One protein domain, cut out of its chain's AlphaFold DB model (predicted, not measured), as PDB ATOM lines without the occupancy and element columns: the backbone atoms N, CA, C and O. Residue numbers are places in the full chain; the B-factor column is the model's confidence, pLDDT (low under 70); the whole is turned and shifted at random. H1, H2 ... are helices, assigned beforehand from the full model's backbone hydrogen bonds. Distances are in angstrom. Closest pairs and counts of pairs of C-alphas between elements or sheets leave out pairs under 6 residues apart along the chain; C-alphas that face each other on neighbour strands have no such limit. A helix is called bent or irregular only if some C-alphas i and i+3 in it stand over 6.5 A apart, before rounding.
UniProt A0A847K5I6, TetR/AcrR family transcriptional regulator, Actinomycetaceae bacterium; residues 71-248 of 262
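What this domain is: This is residues 71 to 248 of the 262 residues of the protein "TetR/AcrR family transcriptional regulator" of Actinomycetaceae bacterium (UniProt A0A847K5I6). Two long helices, H6 and H8, run side by side in opposite directions and make the long axis of this elongated domain, and the shorter H2 packs on both to complete a bundle of three. Round this bundle, H4 packs on H2 and H6, the short H7 crosses H6, and H1 and H3 make a steeply crossed pair beside H2. The printed part has 178 residues with eight named helices, H1 to H8 in order along the chain, and no named strand; its class is all helix. It is only just compact, close to loose, with a radius of gyration of the C-alphas of 18.5 A, and the C-alphas span 67 by 37 by 30 A.

Where its parts are: The longest helix by residues is H8, residues 214 to 248, 49.7 A from first to last C-alpha; it ends at C-alpha 248, (104.920, 111.299, 131.623). H8 is neither bent nor irregular, but only just: C-alphas 224 and 227 are 6.2 A apart. H6, residues 162 to 195, is 49.4 A long and begins at C-alpha 162, (108.079, 121.306, 118.907). H2, residues 97 to 114, measures 25.6 A, and H1, residues 71 to 87, measures 24.9 A from C-alpha 71 at (127.617, 131.079, 92.498). H3, residues 116 to 127, measures 15.6 A and is irregular: C-alphas 122 and 125 are 7.3 A apart. H4 holds residues 140 to 150 and measures 14.9 A, H7 holds residues 204 to 211 and measures 10.6 A, and H5 holds residues 154 to 157 and measures 5.4 A.

How they stand to each other: H2, H6 and H8 form a bundle, three helices grouped together. H6 and H8 run opposite ways at a shallow tilt of 23 degrees and touch, their closest C-alphas being those of Ile 177 and Leu 221, 6.8 A apart; H6 does so with residues 162 to 177 alone. H2 is the hub, touching five other helices. With H8 it stands at a steep tilt of 42 degrees, opposite ways, and the closest C-alphas, of His 106 and Ala 218, are 5.1 A apart. With H6 it runs the same way at a shallow tilt of 29 degrees, closest at the C-alphas of Val 109 and Ile 181, 6.8 A. H4 touches H2 at the C-alphas of Val 97 and Tyr 146, 5.8 A apart, and touches H6 at those of Asp 140 and Ser 170, 4.6 A apart. H7 touches H6 about perpendicular, at 89 degrees, with the closest C-alphas, of Arg 188 and Gly 210, 4.6 A apart. H1 and H2 only just touch, with 3 pairs of C-alphas within 8 A, the closest those of Ile 83 and Leu 107 at 6.7 A. H1 touches H3 at a steep tilt of 63 degrees, closest at the C-alphas of Gln 72 and Ala 122, 4.7 A. H2 and H3 only just touch, and only at the corner by their link, where the C-alphas of Ala 112 and Tyr 119 are 5.5 A apart. H5 touches no helix; H1 is apart from H6 and H8. In H2, H4, H6 and H7 every O i to N i+4 pair is within hydrogen-bond range; the counts are 12 of 13 in H1, 6 of 8 in H3 and 30 of 31 in H8, and H5 is too short for such a pair.

The domain as a whole: The two C-alphas farthest apart are those of Gly 197 and Ser 248, 67.4 A. The printed part has no cut. The link from H3 to H4, residues 128 to 139, is long. Mean pLDDT of the printed part is 79.7; 43 residues are under 70, among them residues 87 to 94, 125 to 142 and 147 to 158.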
ATOM      1  N   LEU A  71     127.881 129.745  93.038       90.50
ATOM      2  CA  LEU A  71     127.617 131.079  92.498       90.50
ATOM      3  C   LEU A  71     126.134 131.461  92.622       90.50
ATOM      4  O   LEU A  71     125.832 132.586  93.011       90.50
ATOM      5  N   GLN A  72     125.225 130.527  92.334       88.94
ATOM      6  CA  GLN A  72     123.779 130.697  92.516       88.94
ATOM      7  C   GLN A  72     123.434 130.946  93.988       88.94
ATOM      8  O   GLN A  72     122.737 131.911  94.291       88.94
ATOM      9  N   ASN A  73     124.020 130.167  94.900       84.62
ATOM     10  CA  ASN A  73     123.871 130.333  96.347       84.62
ATOM     11  C   ASN A  73     124.347 131.713  96.802       84.62
ATOM     12  O   ASN A  73     123.634 132.408  97.516       84.62
ATOM     13  N   ALA A  74     125.528 132.140  96.348       87.50
ATOM     14  CA  ALA A  74     126.091 133.435  96.715       87.50
ATOM     15  C   ALA A  74     125.261 134.619  96.192       87.50
ATOM     16  O   ALA A  74     125.150 135.642  96.867       87.50
ATOM     17  N   LEU A  75     124.676 134.490  94.997       87.19
ATOM     18  CA  LEU A  75     123.755 135.495  94.473       87.19
ATOM     19  C   LEU A  75     122.462 135.525  95.298       87.19
ATOM     20  O   LEU A  75     122.014 136.599  95.688       87.19
ATOM     21  N   GLY A  76     121.932 134.350  95.638       81.88
ATOM     22  CA  GLY A  76     120.775 134.198  96.509       81.88
ATOM     23  C   GLY A  76     120.955 134.821  97.896       81.88
ATOM     24  O   GLY A  76     120.107 135.593  98.338       81.88
ATOM     25  N   GLU A  77     122.086 134.552  98.556       80.56
ATOM     26  CA  GLU A  77     122.481 135.177  99.831       80.56
ATOM     27  C   GLU A  77     122.439 136.699  99.751       80.56
ATOM     28  O   GLU A  77     121.894 137.363 100.633       80.56
ATOM     29  N   ARG A  78     123.014 137.259  98.684       83.88
ATOM     30  CA  ARG A  78     123.051 138.701  98.479       83.88
ATOM     31  C   ARG A  78     121.648 139.271  98.295       83.88
ATOM     32  O   ARG A  78     121.330 140.275  98.923       83.88
ATOM     33  N   MET A  79     120.816 138.644  97.466       80.06
ATOM     34  CA  MET A  79     119.447 139.101  97.214       80.06
ATOM     35  C   MET A  79     118.617 139.090  98.501       80.06
ATOM     36  O   MET A  79     117.941 140.072  98.803       80.06
ATOM     37  N   LEU A  80     118.729 138.028  99.307       75.25
ATOM     38  CA  LEU A  80     118.098 137.983 100.624       75.25
ATOM     39  C   LEU A  80     118.637 139.091 101.536       75.25
ATOM     40  O   LEU A  80     117.858 139.774 102.194       75.25
ATOM     41  N   GLY A  81     119.952 139.312 101.550       78.12
ATOM     42  CA  GLY A  81     120.573 140.404 102.298       78.12
ATOM     43  C   GLY A  81     120.043 141.784 101.897       78.12
ATOM     44  O   GLY A  81     119.779 142.607 102.767       78.12
ATOM     45  N   GLU A  82     119.825 142.034 100.605       79.75
ATOM     46  CA  GLU A  82     119.235 143.279 100.096       79.75
ATOM     47  C   GLU A  82     117.768 143.438 100.524       79.75
ATOM     48  O   GLU A  82     117.366 144.531 100.928       79.75
ATOM     49  N   ILE A  83     116.982 142.356 100.489       75.69
ATOM     50  CA  ILE A  83     115.600 142.338 100.991       75.69
ATOM     51  C   ILE A  83     115.594 142.639 102.494       75.69
ATOM     52  O   ILE A  83     114.910 143.565 102.917       75.69
ATOM     53  N   LEU A  84     116.405 141.932 103.290       72.50
ATOM     54  CA  LEU A  84     116.524 142.119 104.742       72.50
ATOM     55  C   LEU A  84     117.057 143.508 105.124       72.50
ATOM     56  O   LEU A  84     116.588 144.101 106.090       72.50
ATOM     57  N   ALA A  85     117.979 144.085 104.355       75.94
ATOM     58  CA  ALA A  85     118.490 145.433 104.604       75.94
ATOM     59  C   ALA A  85     117.412 146.517 104.432       75.94
ATOM     60  O   ALA A  85     117.450 147.535 105.125       75.94
ATOM     61  N   ARG A  86     116.415 146.300 103.558       70.00
ATOM     62  CA  ARG A  86     115.244 147.191 103.471       70.00
ATOM     63  C   ARG A  86     114.428 147.177 104.771       70.00
ATOM     64  O   ARG A  86     113.814 148.191 105.092       70.00
ATOM     65  N   PHE A  87     114.498 146.099 105.559       63.38
ATOM     66  CA  PHE A  87     113.849 145.990 106.870       63.38
ATOM     67  C   PHE A  87     114.640 146.585 108.027       63.38
ATOM     68  O   PHE A  87     114.023 147.085 108.959       63.38
ATOM     69  N   ASP A  88     115.973 146.569 107.987       56.97
ATOM     70  CA  ASP A  88     116.815 147.027 109.108       56.97
ATOM     71  C   ASP A  88     116.665 148.541 109.397       56.97
ATOM     72  O   ASP A  88     117.055 149.043 110.450       56.97
ATOM     73  N   THR A  89     116.027 149.283 108.482       50.84
ATOM     74  CA  THR A  89     115.611 150.681 108.701       50.84
ATOM     75  C   THR A  89     114.334 150.826 109.546       50.84
ATOM     76  O   THR A  89     114.016 151.927 110.000       50.84
ATOM     77  N   VAL A  90     113.634 149.724 109.825       49.66
ATOM     78  CA  VAL A  90     112.447 149.635 110.676       49.66
ATOM     79  C   VAL A  90     112.835 148.855 111.929       49.66
ATOM     80  O   VAL A  90     113.004 147.643 111.903       49.66
ATOM     81  N   VAL A  91     113.006 149.552 113.053       49.97
ATOM     82  CA  VAL A  91     113.337 148.934 114.345       49.97
ATOM     83  C   VAL A  91     112.324 147.819 114.665       49.97
ATOM     84  O   VAL A  91     111.198 148.088 115.075       49.97
ATOM     85  N   MET A  92     112.739 146.557 114.511       54.56
ATOM     86  CA  MET A  92     111.906 145.352 114.674       54.56
ATOM     87  C   MET A  92     111.422 145.080 116.107       54.56
ATOM     88  O   MET A  92     110.841 144.033 116.374       54.56
ATOM     89  N   LYS A  93     111.651 145.990 117.057       55.72
ATOM     90  CA  LYS A  93     111.203 145.776 118.439       55.72
ATOM     91  C   LYS A  93     109.699 145.967 118.628       55.72
ATOM     92  O   LYS A  93     109.159 145.346 119.536       55.72
ATOM     93  N   ASP A  94     109.044 146.737 117.756       64.25
ATOM     94  CA  ASP A  94     107.639 147.130 117.944       64.25
ATOM     95  C   ASP A  94     106.722 146.798 116.752       64.25
ATOM     96  O   ASP A  94     105.527 147.095 116.789       64.25
ATOM     97  N   VAL A  95     107.247 146.173 115.693       72.12
ATOM     98  CA  VAL A  95     106.437 145.759 114.536       72.12
ATOM     99  C   VAL A  95     105.908 144.339 114.764       72.12
ATOM    100  O   VAL A  95     106.709 143.445 115.048       72.12
ATOM    101  N   PRO A  96     104.591 144.092 114.620       77.38
ATOM    102  CA  PRO A  96     104.044 142.744 114.675       77.38
ATOM    103  C   PRO A  96     104.725 141.843 113.652       77.38
ATOM    104  O   PRO A  96     104.922 142.215 112.496       77.38
ATOM    105  N   VAL A  97     105.074 140.632 114.066       73.56
ATOM    106  CA  VAL A  97     105.813 139.713 113.203       73.56
ATOM    107  C   VAL A  97     104.969 139.268 111.991       73.56
ATOM    108  O   VAL A  97     105.541 138.951 110.949       73.56
ATOM    109  N   GLU A  98     103.627 139.363 112.059       79.75
ATOM    110  CA  GLU A  98     102.744 139.200 110.887       79.75
ATOM    111  C   GLU A  98     103.103 140.216 109.809       79.75
ATOM    112  O   GLU A  98     103.270 139.872 108.644       79.75
ATOM    113  N   THR A  99     103.237 141.478 110.218       83.62
ATOM    114  CA  THR A  99     103.537 142.598 109.333       83.62
ATOM    115  C   THR A  99     104.900 142.419 108.677       83.62
ATOM    116  O   THR A  99     105.045 142.708 107.491       83.62
ATOM    117  N   VAL A 100     105.880 141.896 109.418       78.56
ATOM    118  CA  VAL A 100     107.196 141.550 108.869       78.56
ATOM    119  C   VAL A 100     107.061 140.475 107.791       78.56
ATOM    120  O   VAL A 100     107.534 140.679 106.676       78.56
ATOM    121  N   LEU A 101     106.372 139.365 108.078       81.25
ATOM    122  CA  LEU A 101     106.168 138.297 107.095       81.25
ATOM    123  C   LEU A 101     105.422 138.785 105.847       81.25
ATOM    124  O   LEU A 101     105.851 138.483 104.736       81.25
ATOM    125  N   THR A 102     104.352 139.571 106.011       88.12
ATOM    126  CA  THR A 102     103.628 140.189 104.892       88.12
ATOM    127  C   THR A 102     104.573 140.996 104.012       88.12
ATOM    128  O   THR A 102     104.643 140.776 102.808       88.12
ATOM    129  N   GLN A 103     105.343 141.910 104.597       86.25
ATOM    130  CA  GLN A 103     106.246 142.761 103.827       86.25
ATOM    131  C   GLN A 103     107.327 141.951 103.103       86.25
ATOM    132  O   GLN A 103     107.684 142.281 101.975       86.25
ATOM    133  N   ILE A 104     107.837 140.885 103.724       83.31
ATOM    134  CA  ILE A 104     108.838 140.010 103.104       83.31
ATOM    135  C   ILE A 104     108.254 139.303 101.887       83.31
ATOM    136  O   ILE A 104     108.886 139.292 100.833       83.31
ATOM    137  N   ILE A 105     107.040 138.759 102.013       89.31
ATOM    138  CA  ILE A 105     106.325 138.138 100.893       89.31
ATOM    139  C   ILE A 105     106.165 139.153  99.756       89.31
ATOM    140  O   ILE A 105     106.467 138.830  98.611       89.31
ATOM    141  N   HIS A 106     105.762 140.387 100.065       92.19
ATOM    142  CA  HIS A 106     105.616 141.441  99.061       92.19
ATOM    143  C   HIS A 106     106.938 141.768  98.358       92.19
ATOM    144  O   HIS A 106     106.983 141.745  97.132       92.19
ATOM    145  N   LEU A 107     108.018 142.006  99.105       88.19
ATOM    146  CA  LEU A 107     109.326 142.321  98.525       88.19
ATOM    147  C   LEU A 107     109.887 141.176  97.684       88.19
ATOM    148  O   LEU A 107     110.515 141.423  96.658       88.19
ATOM    149  N   LEU A 108     109.662 139.928  98.098       86.81
ATOM    150  CA  LEU A 108     110.089 138.763  97.333       86.81
ATOM    151  C   LEU A 108     109.349 138.673  95.995       86.81
ATOM    152  O   LEU A 108     109.984 138.472  94.961       86.81
ATOM    153  N   VAL A 109     108.023 138.820  96.010       93.38
ATOM    154  CA  VAL A 109     107.206 138.756  94.790       93.38
ATOM    155  C   VAL A 109     107.521 139.933  93.866       93.38
ATOM    156  O   VAL A 109     107.681 139.739  92.665       93.38
ATOM    157  N   GLU A 110     107.675 141.138  94.414       92.75
ATOM    158  CA  GLU A 110     108.058 142.337  93.662       92.75
ATOM    159  C   GLU A 110     109.451 142.185  93.032       92.75
ATOM    160  O   GLU A 110     109.656 142.514  91.863       92.75
ATOM    161  N   TYR A 111     110.403 141.601  93.765       90.00
ATOM    162  CA  TYR A 111     111.711 141.265  93.213       90.00
ATOM    163  C   TYR A 111     111.581 140.275  92.050       90.00
ATOM    164  O   TYR A 111     112.128 140.523  90.975       90.00
ATOM    165  N   ALA A 112     110.843 139.178  92.246       92.00
ATOM    166  CA  ALA A 112     110.633 138.154  91.227       92.00
ATOM    167  C   ALA A 112     109.956 138.707  89.962       92.00
ATOM    168  O   ALA A 112     110.275 138.262  88.863       92.00
ATOM    169  N   ASP A 113     109.070 139.694  90.109       95.00
ATOM    170  CA  ASP A 113     108.455 140.421  88.994       95.00
ATOM    171  C   ASP A 113     109.467 141.289  88.237       95.00
ATOM    172  O   ASP A 113     109.530 141.262  87.009       95.00
ATOM    173  N   SER A 114     110.283 142.049  88.974       93.19
ATOM    174  CA  SER A 114     111.240 142.996  88.389       93.19
ATOM    175  C   SER A 114     112.447 142.322  87.727       93.19
ATOM    176  O   SER A 114     112.956 142.809  86.721       93.19
ATOM    177  N   GLU A 115     112.907 141.200  88.279       91.81
ATOM    178  CA  GLU A 115     114.153 140.532  87.900       91.81
ATOM    179  C   GLU A 115     113.969 138.998  87.813       91.81
ATOM    180  O   GLU A 115     114.673 138.232  88.487       91.81
ATOM    181  N   PRO A 116     113.046 138.498  86.964       92.50
ATOM    182  CA  PRO A 116     112.646 137.088  86.954       92.50
ATOM    183  C   PRO A 116     113.808 136.141  86.641       92.50
ATOM    184  O   PRO A 116     113.932 135.078  87.245       92.50
ATOM    185  N   GLY A 117     114.719 136.540  85.745       91.94
ATOM    186  CA  GLY A 117     115.897 135.741  85.407       91.94
ATOM    187  C   GLY A 117     116.841 135.530  86.594       91.94
ATOM    188  O   GLY A 117     117.388 134.440  86.752       91.94
ATOM    189  N   LEU A 118     117.005 136.544  87.447       90.81
ATOM    190  CA  LEU A 118     117.860 136.478  88.634       90.81
ATOM    191  C   LEU A 118     117.219 135.661  89.745       90.81
ATOM    192  O   LEU A 118     117.892 134.816  90.330       90.81
ATOM    193  N   TYR A 119     115.920 135.865  89.971       89.62
ATOM    194  CA  TYR A 119     115.137 135.038  90.882       89.62
ATOM    195  C   TYR A 119     115.243 133.552  90.505       89.62
ATOM    196  O   TYR A 119     115.665 132.737  91.325       89.62
ATOM    197  N   ILE A 120     114.972 133.194  89.242       89.19
ATOM    198  CA  ILE A 120     115.053 131.799  88.784       89.19
ATOM    199  C   ILE A 120     116.493 131.279  88.878       89.19
ATOM    200  O   ILE A 120     116.699 130.165  89.350       89.19
ATOM    201  N   PHE A 121     117.501 132.065  88.477       89.62
ATOM    202  CA  PHE A 121     118.907 131.642  88.539       89.62
ATOM    203  C   PHE A 121     119.339 131.272  89.962       89.62
ATOM    204  O   PHE A 121     120.000 130.248  90.143       89.62
ATOM    205  N   ALA A 122     118.955 132.075  90.957       86.12
ATOM    206  CA  ALA A 122     119.270 131.838  92.363       86.12
ATOM    207  C   ALA A 122     118.498 130.645  92.968       86.12
ATOM    208  O   ALA A 122     118.992 130.023  93.905       86.12
ATOM    209  N   ARG A 123     117.334 130.284  92.407       81.06
ATOM    210  CA  ARG A 123     116.485 129.150  92.837       81.06
ATOM    211  C   ARG A 123     116.946 127.777  92.347       81.06
ATOM    212  O   ARG A 123     116.556 126.763  92.920       81.06
ATOM    213  N   VAL A 124     117.742 127.708  91.280       75.19
ATOM    214  CA  VAL A 124     118.129 126.436  90.633       75.19
ATOM    215  C   VAL A 124     118.700 125.383  91.606       75.19
ATOM    216  O   VAL A 124     118.300 124.224  91.489       75.19
ATOM    217  N   PRO A 125     119.574 125.715  92.575       67.88
ATOM    218  CA  PRO A 125     120.068 124.720  93.532       67.88
ATOM    219  C   PRO A 125     118.959 124.082  94.385       67.88
ATOM    220  O   PRO A 125     118.960 122.867  94.586       67.88
ATOM    221  N   GLU A 126     117.968 124.871  94.824       61.19
ATOM    222  CA  GLU A 126     116.812 124.377  95.589       61.19
ATOM    223  C   GLU A 126     115.994 123.373  94.760       61.19
ATOM    224  O   GLU A 126     115.557 122.340  95.267       61.19
ATOM    225  N   LEU A 127     115.842 123.636  93.457       59.12
ATOM    226  CA  LEU A 127     115.123 122.770  92.517       59.12
ATOM    227  C   LEU A 127     115.839 121.432  92.252       59.12
ATOM    228  O   LEU A 127     115.188 120.453  91.890       59.12
ATOM    229  N   HIS A 128     117.159 121.361  92.452       58.31
ATOM    230  CA  HIS A 128     117.954 120.139  92.273       58.31
ATOM    231  C   HIS A 128     118.067 119.269  93.537       58.31
ATOM    232  O   HIS A 128     118.792 118.274  93.534       58.31
ATOM    233  N   GLY A 129     117.303 119.580  94.591       52.44
ATOM    234  CA  GLY A 129     117.203 118.740  95.786       52.44
ATOM    235  C   GLY A 129     118.318 118.959  96.809       52.44
ATOM    236  O   GLY A 129     118.419 118.191  97.767       52.44
ATOM    237  N   GLU A 130     119.118 120.020  96.664       53.75
ATOM    238  CA  GLU A 130     119.974 120.524  97.739       53.75
ATOM    239  C   GLU A 130     119.112 121.271  98.769       53.75
ATOM    240  O   GLU A 130     119.155 122.494  98.908       53.75
ATOM    241  N   PHE A 131     118.280 120.523  99.497       46.03
ATOM    242  CA  PHE A 131     117.525 121.058 100.626       46.03
ATOM    243  C   PHE A 131     118.509 121.602 101.674       46.03
ATOM    244  O   PHE A 131     119.307 120.852 102.239       46.03
ATOM    245  N   GLY A 132     118.464 122.916 101.917       46.75
ATOM    246  CA  GLY A 132     119.398 123.622 102.803       46.75
ATOM    247  C   GLY A 132     120.706 124.090 102.144       46.75
ATOM    248  O   GLY A 132     121.619 124.478 102.871       46.75
ATOM    249  N   GLY A 133     120.815 124.039 100.807       39.97
ATOM    250  CA  GLY A 133     122.021 124.408 100.053       39.97
ATOM    251  C   GLY A 133     122.082 125.851  99.531       39.97
ATOM    252  O   GLY A 133     123.185 126.374  99.396       39.97
ATOM    253  N   ALA A 134     120.947 126.526  99.299       44.56
ATOM    254  CA  ALA A 134     120.900 127.900  98.779       44.56
ATOM    255  C   ALA A 134     120.162 128.867  99.723       44.56
ATOM    256  O   ALA A 134     119.030 128.583 100.106       44.56
ATOM    257  N   PRO A 135     120.749 130.021 100.090       51.75
ATOM    258  CA  PRO A 135     120.150 130.910 101.096       51.75
ATOM    259  C   PRO A 135     119.114 131.930 100.618       51.75
ATOM    260  O   PRO A 135     118.634 132.671 101.468       51.75
ATOM    261  N   MET A 136     118.753 132.031  99.329       45.81
ATOM    262  CA  MET A 136     117.847 133.115  98.898       45.81
ATOM    263  C   MET A 136     116.473 133.043  99.573       45.81
ATOM    264  O   MET A 136     115.900 134.075  99.919       45.81
ATOM    265  N   ILE A 137     115.945 131.832  99.765       52.72
ATOM    266  CA  ILE A 137     114.607 131.619 100.321       52.72
ATOM    267  C   ILE A 137     114.677 130.663 101.511       52.72
ATOM    268  O   ILE A 137     113.802 129.830 101.739       52.72
ATOM    269  N   ASN A 138     115.685 130.843 102.361       58.44
ATOM    270  CA  ASN A 138     115.611 130.322 103.722       58.44
ATOM    271  C   ASN A 138     114.843 131.316 104.626       58.44
ATOM    272  O   ASN A 138     115.309 131.737 105.683       58.44
ATOM    273  N   TYR A 139     113.639 131.725 104.187       62.97
ATOM    274  CA  TYR A 139     112.649 132.385 105.052       62.97
ATOM    275  C   TYR A 139     112.041 131.400 106.056       62.97
ATOM    276  O   TYR A 139     111.279 131.823 106.919       62.97
ATOM    277  N   ASP A 140     112.378 130.108 105.983       63.03
ATOM    278  CA  ASP A 140     112.066 129.132 107.027       63.03
ATOM    279  C   ASP A 140     112.512 129.637 108.407       63.03
ATOM    280  O   ASP A 140     111.764 129.484 109.364       63.03
ATOM    281  N   PHE A 141     113.653 130.330 108.488       66.38
ATOM    282  CA  PHE A 141     114.151 130.972 109.694       66.38
ATOM    283  C   PHE A 141     113.215 132.080 110.167       66.38
ATOM    284  O   PHE A 141     112.941 132.171 111.354       66.38
ATOM    285  N   LEU A 142     112.686 132.911 109.267       66.25
ATOM    286  CA  LEU A 142     111.770 133.998 109.628       66.25
ATOM    287  C   LEU A 142     110.374 133.487 109.975       66.25
ATOM    288  O   LEU A 142     109.756 133.992 110.906       66.25
ATOM    289  N   VAL A 143     109.898 132.449 109.287       70.81
ATOM    290  CA  VAL A 143     108.661 131.743 109.640       70.81
ATOM    291  C   VAL A 143     108.842 131.010 110.971       70.81
ATOM    292  O   VAL A 143     107.957 131.063 111.817       70.81
ATOM    293  N   GLU A 144     110.004 130.401 111.217       70.69
ATOM    294  CA  GLU A 144     110.364 129.810 112.508       70.69
ATOM    295  C   GLU A 144     110.417 130.885 113.597       70.69
ATOM    296  O   GLU A 144     109.806 130.698 114.642       70.69
ATOM    297  N   GLN A 145     111.053 132.035 113.356       68.06
ATOM    298  CA  GLN A 145     111.067 133.163 114.292       68.06
ATOM    299  C   GLN A 145     109.665 133.713 114.552       68.06
ATOM    300  O   GLN A 145     109.355 134.039 115.692       68.06
ATOM    301  N   TYR A 146     108.804 133.782 113.538       72.94
ATOM    302  CA  TYR A 146     107.403 134.166 113.689       72.94
ATOM    303  C   TYR A 146     106.647 133.164 114.563       72.94
ATOM    304  O   TYR A 146     106.005 133.553 115.533       72.94
ATOM    305  N   ILE A 147     106.789 131.867 114.293       68.38
ATOM    306  CA  ILE A 147     106.183 130.786 115.078       68.38
ATOM    307  C   ILE A 147     106.668 130.808 116.535       68.38
ATOM    308  O   ILE A 147     105.870 130.718 117.469       68.38
ATOM    309  N   VAL A 148     107.977 130.951 116.736       67.56
ATOM    310  CA  VAL A 148     108.624 131.026 118.050       67.56
ATOM    311  C   VAL A 148     108.224 132.311 118.784       67.56
ATOM    312  O   VAL A 148     107.955 132.262 119.980       67.56
ATOM    313  N   GLY A 149     108.134 133.438 118.077       65.44
ATOM    314  CA  GLY A 149     107.754 134.748 118.611       65.44
ATOM    315  C   GLY A 149     106.266 134.876 118.953       65.44
ATOM    316  O   GLY A 149     105.921 135.543 119.929       65.44
ATOM    317  N   LEU A 150     105.383 134.192 118.215       60.09
ATOM    318  CA  LEU A 150     103.973 134.007 118.585       60.09
ATOM    319  C   LEU A 150     103.825 133.129 119.832       60.09
ATOM    320  O   LEU A 150     102.926 133.347 120.649       60.09
ATOM    321  N   GLY A 151     104.727 132.162 120.004       55.62
ATOM    322  CA  GLY A 151     104.870 131.360 121.210       55.62
ATOM    323  C   GLY A 151     105.409 132.178 122.382       55.62
ATOM    324  O   GLY A 151     106.503 131.908 122.867       55.62
ATOM    325  N   LYS A 152     104.621 133.133 122.895       56.22
ATOM    326  CA  LYS A 152     104.874 133.911 124.131       56.22
ATOM    327  C   LYS A 152     104.971 133.061 125.415       56.22
ATOM    328  O   LYS A 152     104.887 133.593 126.517       56.22
ATOM    329  N   TYR A 153     105.138 131.751 125.290       54.94
ATOM    330  CA  TYR A 153     105.186 130.798 126.382       54.94
ATOM    331  C   TYR A 153     106.477 129.997 126.242       54.94
ATOM    332  O   TYR A 153     106.554 129.073 125.432       54.94
ATOM    333  N   ASP A 154     107.485 130.328 127.051       61.12
ATOM    334  CA  ASP A 154     108.727 129.546 127.181       61.12
ATOM    335  C   ASP A 154     108.447 128.042 127.368       61.12
ATOM    336  O   ASP A 154     109.239 127.187 126.971       61.12
ATOM    337  N   ASP A 155     107.291 127.711 127.940       63.19
ATOM    338  CA  ASP A 155     106.836 126.346 128.185       63.19
ATOM    339  C   ASP A 155     106.508 125.578 126.897       63.19
ATOM    340  O   ASP A 155     106.802 124.389 126.802       63.19
ATOM    341  N   VAL A 156     105.996 126.256 125.865       63.41
ATOM    342  CA  VAL A 156     105.706 125.657 124.552       63.41
ATOM    343  C   VAL A 156     106.989 125.263 123.832       63.41
ATOM    344  O   VAL A 156     107.086 124.187 123.244       63.41
ATOM    345  N   GLN A 157     108.007 126.117 123.896       66.31
ATOM    346  CA  GLN A 157     109.282 125.865 123.226       66.31
ATOM    347  C   GLN A 157     110.043 124.683 123.846       66.31
ATOM    348  O   GLN A 157     110.888 124.068 123.191       66.31
ATOM    349  N   ARG A 158     109.738 124.352 125.107       69.69
ATOM    350  CA  ARG A 158     110.286 123.196 125.831       69.69
ATOM    351  C   ARG A 158     109.574 121.884 125.495       69.69
ATOM    352  O   ARG A 158     110.086 120.825 125.865       69.69
ATOM    353  N   LEU A 159     108.439 121.924 124.790       71.25
ATOM    354  CA  LEU A 159     107.722 120.718 124.381       71.25
ATOM    355  C   LEU A 159     108.602 119.869 123.455       71.25
ATOM    356  O   LEU A 159     109.151 120.339 122.451       71.25
ATOM    357  N   ARG A 160     108.732 118.580 123.785       72.00
ATOM    358  CA  ARG A 160     109.494 117.630 122.964       72.00
ATOM    359  C   ARG A 160     108.900 117.575 121.560       72.00
ATOM    360  O   ARG A 160     107.702 117.399 121.405       72.00
ATOM    361  N   GLY A 161     109.746 117.696 120.540       73.81
ATOM    362  CA  GLY A 161     109.314 117.638 119.143       73.81
ATOM    363  C   GLY A 161     108.776 118.955 118.572       73.81
ATOM    364  O   GLY A 161     108.677 119.043 117.353       73.81
ATOM    365  N   PHE A 162     108.539 119.995 119.391       78.31
ATOM    366  CA  PHE A 162     108.079 121.306 118.907       78.31
ATOM    367  C   PHE A 162     109.015 121.864 117.833       78.31
ATOM    368  O   PHE A 162     108.580 122.085 116.712       78.31
ATOM    369  N   ARG A 163     110.323 121.953 118.113       76.62
ATOM    370  CA  ARG A 163     111.317 122.447 117.138       76.62
ATOM    371  C   ARG A 163     111.373 121.652 115.832       76.62
ATOM    372  O   ARG A 163     111.589 122.223 114.770       76.62
ATOM    373  N   ALA A 164     111.212 120.330 115.898       78.00
ATOM    374  CA  ALA A 164     111.210 119.503 114.692       78.00
ATOM    375  C   ALA A 164     109.957 119.776 113.846       78.00
ATOM    376  O   ALA A 164     110.042 119.881 112.624       78.00
ATOM    377  N   TYR A 165     108.814 119.940 114.513       77.12
ATOM    378  CA  TYR A 165     107.546 120.260 113.878       77.12
ATOM    379  C   TYR A 165     107.555 121.663 113.253       77.12
ATOM    380  O   TYR A 165     107.230 121.807 112.075       77.12
ATOM    381  N   THR A 166     107.979 122.687 114.003       77.75
ATOM    382  CA  THR A 166     108.044 124.073 113.515       77.75
ATOM    383  C   THR A 166     108.978 124.192 112.325       77.75
ATOM    384  O   THR A 166     108.590 124.775 111.322       77.75
ATOM    385  N   ARG A 167     110.153 123.554 112.374       78.44
ATOM    386  CA  ARG A 167     111.084 123.517 111.242       78.44
ATOM    387  C   ARG A 167     110.462 122.884 109.997       78.44
ATOM    388  O   ARG A 167     110.571 123.445 108.910       78.44
ATOM    389  N   GLY A 168     109.806 121.731 110.144       79.81
ATOM    390  CA  GLY A 168     109.147 121.057 109.023       79.81
ATOM    391  C   GLY A 168     108.041 121.910 108.397       79.81
ATOM    392  O   GLY A 168     107.952 122.012 107.174       79.81
ATOM    393  N   PHE A 169     107.235 122.572 109.228       82.88
ATOM    394  CA  PHE A 169     106.184 123.466 108.756       82.88
ATOM    395  C   PHE A 169     106.738 124.729 108.085       82.88
ATOM    396  O   PHE A 169     106.293 125.073 106.992       82.88
ATOM    397  N   SER A 170     107.736 125.384 108.687       80.56
ATOM    398  CA  SER A 170     108.411 126.553 108.108       80.56
ATOM    399  C   SER A 170     108.983 126.253 106.725       80.56
ATOM    400  O   SER A 170     108.800 127.041 105.798       80.56
ATOM    401  N   MET A 171     109.609 125.085 106.564       79.75
ATOM    402  CA  MET A 171     110.095 124.618 105.267       79.75
ATOM    403  C   MET A 171     108.943 124.450 104.265       79.75
ATOM    404  O   MET A 171     109.044 124.914 103.133       79.75
ATOM    405  N   GLY A 172     107.822 123.858 104.687       83.88
ATOM    406  CA  GLY A 172     106.624 123.727 103.852       83.88
ATOM    407  C   GLY A 172     106.057 125.074 103.389       83.88
ATOM    408  O   GLY A 172     105.716 125.222 102.216       83.88
ATOM    409  N   VAL A 173     106.013 126.074 104.274       86.19
ATOM    410  CA  VAL A 173     105.592 127.445 103.936       86.19
ATOM    411  C   VAL A 173     106.544 128.085 102.923       86.19
ATOM    412  O   VAL A 173     106.084 128.643 101.929       86.19
ATOM    413  N   ALA A 174     107.860 127.971 103.126       80.94
ATOM    414  CA  ALA A 174     108.856 128.515 102.202       80.94
ATOM    415  C   ALA A 174     108.758 127.875 100.804       80.94
ATOM    416  O   ALA A 174     108.773 128.577  99.787       80.94
ATOM    417  N   THR A 175     108.580 126.550 100.739       82.75
ATOM    418  CA  THR A 175     108.354 125.834  99.476       82.75
ATOM    419  C   THR A 175     107.043 126.250  98.814       82.75
ATOM    420  O   THR A 175     107.015 126.414  97.598       82.75
ATOM    421  N   PHE A 176     105.972 126.460  99.585       89.31
ATOM    422  CA  PHE A 176     104.698 126.936  99.049       89.31
ATOM    423  C   PHE A 176     104.838 128.324  98.411       89.31
ATOM    424  O   PHE A 176     104.494 128.475  97.243       89.31
ATOM    425  N   ILE A 177     105.421 129.299  99.125       89.50
ATOM    426  CA  ILE A 177     105.679 130.651  98.593       89.50
ATOM    427  C   ILE A 177     106.426 130.564  97.262       89.50
ATOM    428  O   ILE A 177     105.979 131.092  96.246       89.50
ATOM    429  N   SER A 178     107.556 129.862  97.268       85.62
ATOM    430  CA  SER A 178     108.448 129.820  96.111       85.62
ATOM    431  C   SER A 178     107.838 129.045  94.947       85.62
ATOM    432  O   SER A 178     107.993 129.442  93.797       85.62
ATOM    433  N   GLY A 179     107.112 127.960  95.222       88.69
ATOM    434  CA  GLY A 179     106.397 127.193  94.203       88.69
ATOM    435  C   GLY A 179     105.268 127.993  93.551       88.69
ATOM    436  O   GLY A 179     105.051 127.882  92.342       88.69
ATOM    437  N   THR A 180     104.579 128.842  94.318       93.88
ATOM    438  CA  THR A 180     103.566 129.760  93.790       93.88
ATOM    439  C   THR A 180     104.190 130.832  92.898       93.88
ATOM    440  O   THR A 180     103.688 131.044  91.795       93.88
ATOM    441  N   ILE A 181     105.296 131.457  93.317       93.75
ATOM    442  CA  ILE A 181     106.013 132.451  92.498       93.75
ATOM    443  C   ILE A 181     106.539 131.816  91.205       93.75
ATOM    444  O   ILE A 181     106.337 132.365  90.126       93.75
ATOM    445  N   ASP A 182     107.150 130.632  91.281       91.69
ATOM    446  CA  ASP A 182     107.639 129.917  90.096       91.69
ATOM    447  C   ASP A 182     106.507 129.583  89.122       91.69
ATOM    448  O   ASP A 182     106.641 129.782  87.915       91.69
ATOM    449  N   SER A 183     105.374 129.097  89.637       93.44
ATOM    450  CA  SER A 183     104.201 128.783  88.815       93.44
ATOM    451  C   SER A 183     103.631 130.035  88.150       93.44
ATOM    452  O   SER A 183     103.205 129.977  86.997       93.44
ATOM    453  N   TRP A 184     103.644 131.162  88.861       97.44
ATOM    454  CA  TRP A 184     103.218 132.460  88.354       97.44
ATOM    455  C   TRP A 184     104.136 132.976  87.238       97.44
ATOM    456  O   TRP A 184     103.649 133.327  86.162       97.44
ATOM    457  N   LEU A 185     105.457 132.936  87.433       95.81
ATOM    458  CA  LEU A 185     106.430 133.319  86.405       95.81
ATOM    459  C   LEU A 185     106.341 132.418  85.165       95.81
ATOM    460  O   LEU A 185     106.303 132.920  84.042       95.81
ATOM    461  N   ALA A 186     106.231 131.102  85.357       93.50
ATOM    462  CA  ALA A 186     106.082 130.150  84.258       93.50
ATOM    463  C   ALA A 186     104.776 130.363  83.474       93.50
ATOM    464  O   ALA A 186     104.749 130.215  82.251       93.50
ATOM    465  N   ALA A 187     103.684 130.722  84.157       96.12
ATOM    466  CA  ALA A 187     102.430 131.074  83.503       96.12
ATOM    467  C   ALA A 187     102.573 132.335  82.639       96.12
ATOM    468  O   ALA A 187     102.123 132.339  81.497       96.12
ATOM    469  N   ARG A 188     103.245 133.375  83.145       96.38
ATOM    470  CA  ARG A 188     103.502 134.613  82.390       96.38
ATOM    471  C   ARG A 188     104.371 134.385  81.165       96.38
ATOM    472  O   ARG A 188     104.055 134.899  80.097       96.38
ATOM    473  N   GLU A 189     105.421 133.580  81.295       93.88
ATOM    474  CA  GLU A 189     106.259 133.195  80.159       93.88
ATOM    475  C   GLU A 189     105.445 132.443  79.096       93.88
ATOM    476  O   GLU A 189     105.554 132.739  77.907       93.88
ATOM    477  N   ALA A 190     104.584 131.507  79.511       94.69
ATOM    478  CA  ALA A 190     103.715 130.784  78.587       94.69
ATOM    479  C   ALA A 190     102.744 131.721  77.849       94.69
ATOM    480  O   ALA A 190     102.579 131.579  76.638       94.69
ATOM    481  N   ILE A 191     102.143 132.689  78.553       96.44
ATOM    482  CA  ILE A 191     101.265 133.708  77.955       96.44
ATOM    483  C   ILE A 191     102.036 134.532  76.922       96.44
ATOM    484  O   ILE A 191     101.602 134.616  75.777       96.44
ATOM    485  N   ALA A 192     103.206 135.065  77.282       94.88
ATOM    486  CA  ALA A 192     104.017 135.881  76.380       94.88
ATOM    487  C   ALA A 192     104.420 135.119  75.103       94.88
ATOM    488  O   ALA A 192     104.395 135.667  74.000       94.88
ATOM    489  N   ARG A 193     104.754 133.830  75.230       95.50
ATOM    490  CA  ARG A 193     105.066 132.967  74.083       95.50
ATOM    491  C   ARG A 193     103.844 132.712  73.202       95.50
ATOM    492  O   ARG A 193     103.953 132.819  71.980       95.50
ATOM    493  N   ALA A 194     102.680 132.453  73.794       95.62
ATOM    494  CA  ALA A 194     101.431 132.314  73.045       95.62
ATOM    495  C   ALA A 194     101.068 133.609  72.290       95.62
ATOM    496  O   ALA A 194     100.725 133.564  71.111       95.62
ATOM    497  N   GLU A 195     101.226 134.777  72.923       94.81
ATOM    498  CA  GLU A 195     101.018 136.091  72.294       94.81
ATOM    499  C   GLU A 195     101.997 136.364  71.141       94.81
ATOM    500  O   GLU A 195     101.647 137.044  70.177       94.81
ATOM    501  N   SER A 196     103.203 135.789  71.194       96.88
ATOM    502  CA  SER A 196     104.183 135.854  70.102       96.88
ATOM    503  C   SER A 196     103.853 134.949  68.903       96.88
ATOM    504  O   SER A 196     104.537 135.006  67.881       96.88
ATOM    505  N   GLY A 197     102.786 134.146  69.000       96.31
ATOM    506  CA  GLY A 197     102.307 133.258  67.941       96.31
ATOM    507  C   GLY A 197     102.787 131.810  68.054       96.31
ATOM    508  O   GLY A 197     102.595 131.043  67.110       96.31
ATOM    509  N   GLU A 198     103.406 131.418  69.172       96.06
ATOM    510  CA  GLU A 198     103.716 130.011  69.428       96.06
ATOM    511  C   GLU A 198     102.436 129.209  69.721       96.06
ATOM    512  O   GLU A 198     101.583 129.637  70.498       96.06
ATOM    513  N   ASP A 199     102.322 128.014  69.135       94.69
ATOM    514  CA  ASP A 199     101.197 127.100  69.375       94.69
ATOM    515  C   ASP A 199     101.342 126.413  70.744       94.69
ATOM    516  O   ASP A 199     101.927 125.335  70.879       94.69
ATOM    517  N   ILE A 200     100.873 127.098  71.791       93.19
ATOM    518  CA  ILE A 200     100.945 126.663  73.189       93.19
ATOM    519  C   ILE A 200      99.537 126.652  73.786       93.19
ATOM    520  O   ILE A 200      98.834 127.658  73.795       93.19
ATOM    521  N   SER A 201      99.146 125.516  74.367       92.75
ATOM    522  CA  SER A 201      97.910 125.409  75.145       92.75
ATOM    523  C   SER A 201      98.155 125.780  76.610       92.75
ATOM    524  O   SER A 201      99.021 125.203  77.274       92.75
ATOM    525  N   ILE A 202      97.371 126.727  77.128       93.50
ATOM    526  CA  ILE A 202      97.417 127.187  78.520       93.50
ATOM    527  C   ILE A 202      96.051 126.903  79.153       93.50
ATOM    528  O   ILE A 202      95.017 127.275  78.603       93.50
ATOM    529  N   SER A 203      96.030 126.234  80.306       95.38
ATOM    530  CA  SER A 203      94.790 126.021  81.061       95.38
ATOM    531  C   SER A 203      94.273 127.336  81.646       95.38
ATOM    532  O   SER A 203      95.085 128.136  82.107       95.38
ATOM    533  N   GLU A 204      92.954 127.498  81.758       95.38
ATOM    534  CA  GLU A 204      92.304 128.690  82.336       95.38
ATOM    535  C   GLU A 204      92.921 129.111  83.681       95.38
ATOM    536  O   GLU A 204      93.393 130.232  83.808       95.38
ATOM    537  N   ALA A 205      93.094 128.179  84.623       92.56
ATOM    538  CA  ALA A 205      93.715 128.469  85.921       92.56
ATOM    539  C   ALA A 205      95.162 129.004  85.832       92.56
ATOM    540  O   ALA A 205      95.584 129.817  86.650       92.56
ATOM    541  N   LYS A 206      95.945 128.556  84.839       91.56
ATOM    542  CA  LYS A 206      97.305 129.079  84.608       91.56
ATOM    543  C   LYS A 206      97.245 130.460  83.976       91.56
ATOM    544  O   LYS A 206      98.046 131.312  84.334       91.56
ATOM    545  N   TYR A 207      96.308 130.670  83.058       95.81
ATOM    546  CA  TYR A 207      96.087 131.967  82.437       95.81
ATOM    547  C   TYR A 207      95.697 133.014  83.492       95.81
ATOM    548  O   TYR A 207      96.358 134.040  83.606       95.81
ATOM    549  N   GLU A 208      94.718 132.705  84.344       96.06
ATOM    550  CA  GLU A 208      94.304 133.563  85.461       96.06
ATOM    551  C   GLU A 208      95.448 133.850  86.434       96.06
ATOM    552  O   GLU A 208      95.633 134.998  86.835       96.06
ATOM    553  N   LEU A 209      96.237 132.830  86.791       95.44
ATOM    554  CA  LEU A 209      97.418 133.017  87.629       95.44
ATOM    555  C   LEU A 209      98.396 133.992  86.966       95.44
ATOM    556  O   LEU A 209      98.789 134.968  87.595       95.44
ATOM    557  N   GLY A 210      98.757 133.765  85.701       95.62
ATOM    558  CA  GLY A 210      99.713 134.602  84.974       95.62
ATOM    559  C   GLY A 210      99.259 136.053  84.776       95.62
ATOM    560  O   GLY A 210     100.101 136.937  84.656       95.62
ATOM    561  N   LEU A 211      97.951 136.325  84.795       96.69
ATOM    562  CA  LEU A 211      97.415 137.687  84.722       96.69
ATOM    563  C   LEU A 211      97.514 138.473  86.038       96.69
ATOM    564  O   LEU A 211      97.329 139.691  86.021       96.69
ATOM    565  N   GLN A 212      97.788 137.816  87.168       97.94
ATOM    566  CA  GLN A 212      97.907 138.514  88.447       97.94
ATOM    567  C   GLN A 212      99.103 139.465  88.454       97.94
ATOM    568  O   GLN A 212     100.194 139.123  87.988       97.94
ATOM    569  N   THR A 213      98.917 140.640  89.053       98.12
ATOM    570  CA  THR A 213     100.029 141.532  89.396       98.12
ATOM    571  C   THR A 213     100.841 140.958  90.560       98.12
ATOM    572  O   THR A 213     100.339 140.148  91.346       98.12
ATOM    573  N   ALA A 214     102.081 141.427  90.722       97.06
ATOM    574  CA  ALA A 214     102.911 141.097  91.882       97.06
ATOM    575  C   ALA A 214     102.181 141.365  93.213       97.06
ATOM    576  O   ALA A 214     102.191 140.537  94.121       97.06
ATOM    577  N   GLU A 215     101.474 142.492  93.305       97.19
ATOM    578  CA  GLU A 215     100.693 142.863  94.487       97.19
ATOM    579  C   GLU A 215      99.539 141.883  94.759       97.19
ATOM    580  O   GLU A 215      99.339 141.458  95.896       97.19
ATOM    581  N   GLN A 216      98.792 141.480  93.727       98.00
ATOM    582  CA  GLN A 216      97.691 140.518  93.868       98.00
ATOM    583  C   GLN A 216      98.188 139.144  94.332       98.00
ATOM    584  O   GLN A 216      97.582 138.538  95.224       98.00
ATOM    585  N   LEU A 217      99.312 138.679  93.777       98.06
ATOM    586  CA  LEU A 217      99.925 137.417  94.177       98.06
ATOM    587  C   LEU A 217     100.429 137.480  95.626       98.06
ATOM    588  O   LEU A 217     100.151 136.576  96.416       98.06
ATOM    589  N   ALA A 218     101.117 138.563  95.999       96.38
ATOM    590  CA  ALA A 218     101.635 138.764  97.350       96.38
ATOM    591  C   ALA A 218     100.517 138.843  98.405       96.38
ATOM    592  O   ALA A 218     100.615 138.211  99.462       96.38
ATOM    593  N   ASN A 219      99.420 139.539  98.092       97.31
ATOM    594  CA  ASN A 219      98.230 139.592  98.940       97.31
ATOM    595  C   ASN A 219      97.611 138.199  99.125       97.31
ATOM    596  O   ASN A 219      97.275 137.814 100.247       97.31
ATOM    597  N   SER A 220      97.505 137.416  98.048       96.62
ATOM    598  CA  SER A 220      96.949 136.056  98.087       96.62
ATOM    599  C   SER A 220      97.819 135.099  98.909       96.62
ATOM    600  O   SER A 220      97.305 134.338  99.736       96.62
ATOM    601  N   LEU A 221      99.143 135.169  98.741       95.56
ATOM    602  CA  LEU A 221     100.110 134.425  99.552       95.56
ATOM    603  C   LEU A 221      99.988 134.790 101.034       95.56
ATOM    604  O   LEU A 221      99.851 133.903 101.877       95.56
ATOM    605  N   THR A 222      99.958 136.083 101.352       94.06
ATOM    606  CA  THR A 222      99.823 136.582 102.728       94.06
ATOM    607  C   THR A 222      98.525 136.103 103.382       94.06
ATOM    608  O   THR A 222      98.552 135.569 104.493       94.06
ATOM    609  N   ALA A 223      97.397 136.237 102.677       94.94
ATOM    610  CA  ALA A 223      96.079 135.815 103.150       94.94
ATOM    611  C   ALA A 223      95.974 134.296 103.368       94.94
ATOM    612  O   ALA A 223      95.148 133.847 104.159       94.94
ATOM    613  N   THR A 224      96.820 133.508 102.700       94.88
ATOM    614  CA  THR A 224      96.880 132.049 102.864       94.88
ATOM    615  C   THR A 224      97.796 131.648 104.021       94.88
ATOM    616  O   THR A 224      97.435 130.819 104.856       94.88
ATOM    617  N   ILE A 225      98.992 132.234 104.087       91.19
ATOM    618  CA  ILE A 225     100.076 131.770 104.960       91.19
ATOM    619  C   ILE A 225      99.856 132.180 106.412       91.19
ATOM    620  O   ILE A 225     100.025 131.350 107.305       91.19
ATOM    621  N   ILE A 226      99.464 133.433 106.667       88.94
ATOM    622  CA  ILE A 226      99.323 133.937 108.040       88.94
ATOM    623  C   ILE A 226      98.283 133.120 108.830       88.94
ATOM    624  O   ILE A 226      98.631 132.609 109.901       88.94
ATOM    625  N   PRO A 227      97.054 132.894 108.317       90.19
ATOM    626  CA  PRO A 227      96.086 132.049 109.011       90.19
ATOM    627  C   PRO A 227      96.549 130.595 109.144       90.19
ATOM    628  O   PRO A 227      96.326 129.980 110.187       90.19
ATOM    629  N   ALA A 228      97.223 130.045 108.126       88.19
ATOM    630  CA  ALA A 228      97.734 128.677 108.168       88.19
ATOM    631  C   ALA A 228      98.756 128.473 109.294       88.19
ATOM    632  O   ALA A 228      98.709 127.447 109.976       88.19
ATOM    633  N   ILE A 229      99.638 129.451 109.541       84.12
ATOM    634  CA  ILE A 229     100.561 129.400 110.680       84.12
ATOM    635  C   ILE A 229      99.787 129.415 112.008       84.12
ATOM    636  O   ILE A 229     100.105 128.633 112.904       84.12
ATOM    637  N   GLY A 230      98.754 130.256 112.133       82.12
ATOM    638  CA  GLY A 230      97.912 130.318 113.334       82.12
ATOM    639  C   GLY A 230      97.223 128.983 113.646       82.12
ATOM    640  O   GLY A 230      97.379 128.441 114.740       82.12
ATOM    641  N   VAL A 231      96.544 128.395 112.654       84.94
ATOM    642  CA  VAL A 231      95.863 127.093 112.791       84.94
ATOM    643  C   VAL A 231      96.851 125.973 113.114       84.94
ATOM    644  O   VAL A 231      96.573 125.105 113.951       84.94
ATOM    645  N   MET A 232      98.017 125.981 112.462       83.94
ATOM    646  CA  MET A 232      99.083 125.027 112.744       83.94
ATOM    647  C   MET A 232      99.512 125.108 114.207       83.94
ATOM    648  O   MET A 232      99.599 124.070 114.865       83.94
ATOM    649  N   LEU A 233      99.758 126.315 114.721       76.75
ATOM    650  CA  LEU A 233     100.206 126.520 116.093       76.75
ATOM    651  C   LEU A 233      99.194 125.964 117.090       76.75
ATOM    652  O   LEU A 233      99.559 125.144 117.929       76.75
ATOM    653  N   GLU A 234      97.921 126.333 116.955       78.25
ATOM    654  CA  GLU A 234      96.845 125.854 117.828       78.25
ATOM    655  C   GLU A 234      96.739 124.320 117.832       78.25
ATOM    656  O   GLU A 234      96.673 123.684 118.889       78.25
ATOM    657  N   THR A 235      96.784 123.709 116.647       79.25
ATOM    658  CA  THR A 235      96.643 122.253 116.486       79.25
ATOM    659  C   THR A 235      97.847 121.503 117.057       79.25
ATOM    660  O   THR A 235      97.702 120.503 117.767       79.25
ATOM    661  N   SER A 236      99.051 121.991 116.772       74.00
ATOM    662  CA  SER A 236     100.307 121.349 117.172       74.00
ATOM    663  C   SER A 236     100.531 121.455 118.668       74.00
ATOM    664  O   SER A 236     100.928 120.476 119.295       74.00
ATOM    665  N   LEU A 237     100.200 122.602 119.262       73.06
ATOM    666  CA  LEU A 237     100.186 122.792 120.709       73.06
ATOM    667  C   LEU A 237      99.287 121.769 121.401       73.06
ATOM    668  O   LEU A 237      99.730 121.081 122.317       73.06
ATOM    669  N   SER A 238      98.053 121.613 120.918       76.69
ATOM    670  CA  SER A 238      97.096 120.641 121.456       76.69
ATOM    671  C   SER A 238      97.631 119.205 121.402       76.69
ATOM    672  O   SER A 238      97.513 118.458 122.374       76.69
ATOM    673  N   HIS A 239      98.261 118.807 120.293       78.19
ATOM    674  CA  HIS A 239      98.838 117.467 120.151       78.19
ATOM    675  C   HIS A 239     100.091 117.252 121.003       78.19
ATOM    676  O   HIS A 239     100.229 116.194 121.616       78.19
ATOM    677  N   LEU A 240     100.990 118.234 121.061       74.19
ATOM    678  CA  LEU A 240     102.233 118.134 121.821       74.19
ATOM    679  C   LEU A 240     101.979 118.110 123.332       74.19
ATOM    680  O   LEU A 240     102.625 117.332 124.030       74.19
ATOM    681  N   LEU A 241     101.003 118.882 123.823       73.38
ATOM    682  CA  LEU A 241     100.575 118.838 125.224       73.38
ATOM    683  C   LEU A 241     100.010 117.458 125.590       73.38
ATOM    684  O   LEU A 241     100.489 116.833 126.532       73.38
ATOM    685  N   LYS A 242      99.092 116.913 124.778       77.62
ATOM    686  CA  LYS A 242      98.560 115.551 124.980       77.62
ATOM    687  C   LYS A 242      99.658 114.484 124.951       77.62
ATOM    688  O   LYS A 242      99.635 113.546 125.741       77.62
ATOM    689  N   ALA A 243     100.619 114.608 124.035       71.56
ATOM    690  CA  ALA A 243     101.730 113.669 123.930       71.56
ATOM    691  C   ALA A 243     102.669 113.738 125.144       71.56
ATOM    692  O   ALA A 243     103.197 112.707 125.558       71.56
ATOM    693  N   GLN A 244     102.874 114.923 125.725       69.88
ATOM    694  CA  GLN A 244     103.665 115.085 126.941       69.88
ATOM    695  C   GLN A 244     103.000 114.413 128.144       69.88
ATOM    696  O   GLN A 244     103.691 113.711 128.884       69.88
ATOM    697  N   ASP A 245     101.684 114.567 128.297       70.50
ATOM    698  CA  ASP A 245     100.921 113.902 129.356       70.50
ATOM    699  C   ASP A 245     101.043 112.373 129.232       70.50
ATOM    700  O   ASP A 245     101.457 111.710 130.183       70.50
ATOM    701  N   CYS A 246     100.846 111.818 128.029       62.19
ATOM    702  CA  CYS A 246     101.016 110.381 127.766       62.19
ATOM    703  C   CYS A 246     102.453 109.874 128.003       62.19
ATOM    704  O   CYS A 246     102.659 108.741 128.428       62.19
ATOM    705  N   MET A 247     103.469 110.689 127.707       55.62
ATOM    706  CA  MET A 247     104.880 110.325 127.893       55.62
ATOM    707  C   MET A 247     105.343 110.450 129.347       55.62
ATOM    708  O   MET A 247     106.326 109.809 129.716       55.62
ATOM    709  N   SER A 248     104.662 111.246 130.177       60.47
ATOM    710  CA  SER A 248     104.920 111.299 131.623       60.47
ATOM    711  C   SER A 248     104.580 109.974 132.322       60.47
ATOM    712  O   SER A 248     105.194 109.633 133.331       60.47
TER     713      SER A 248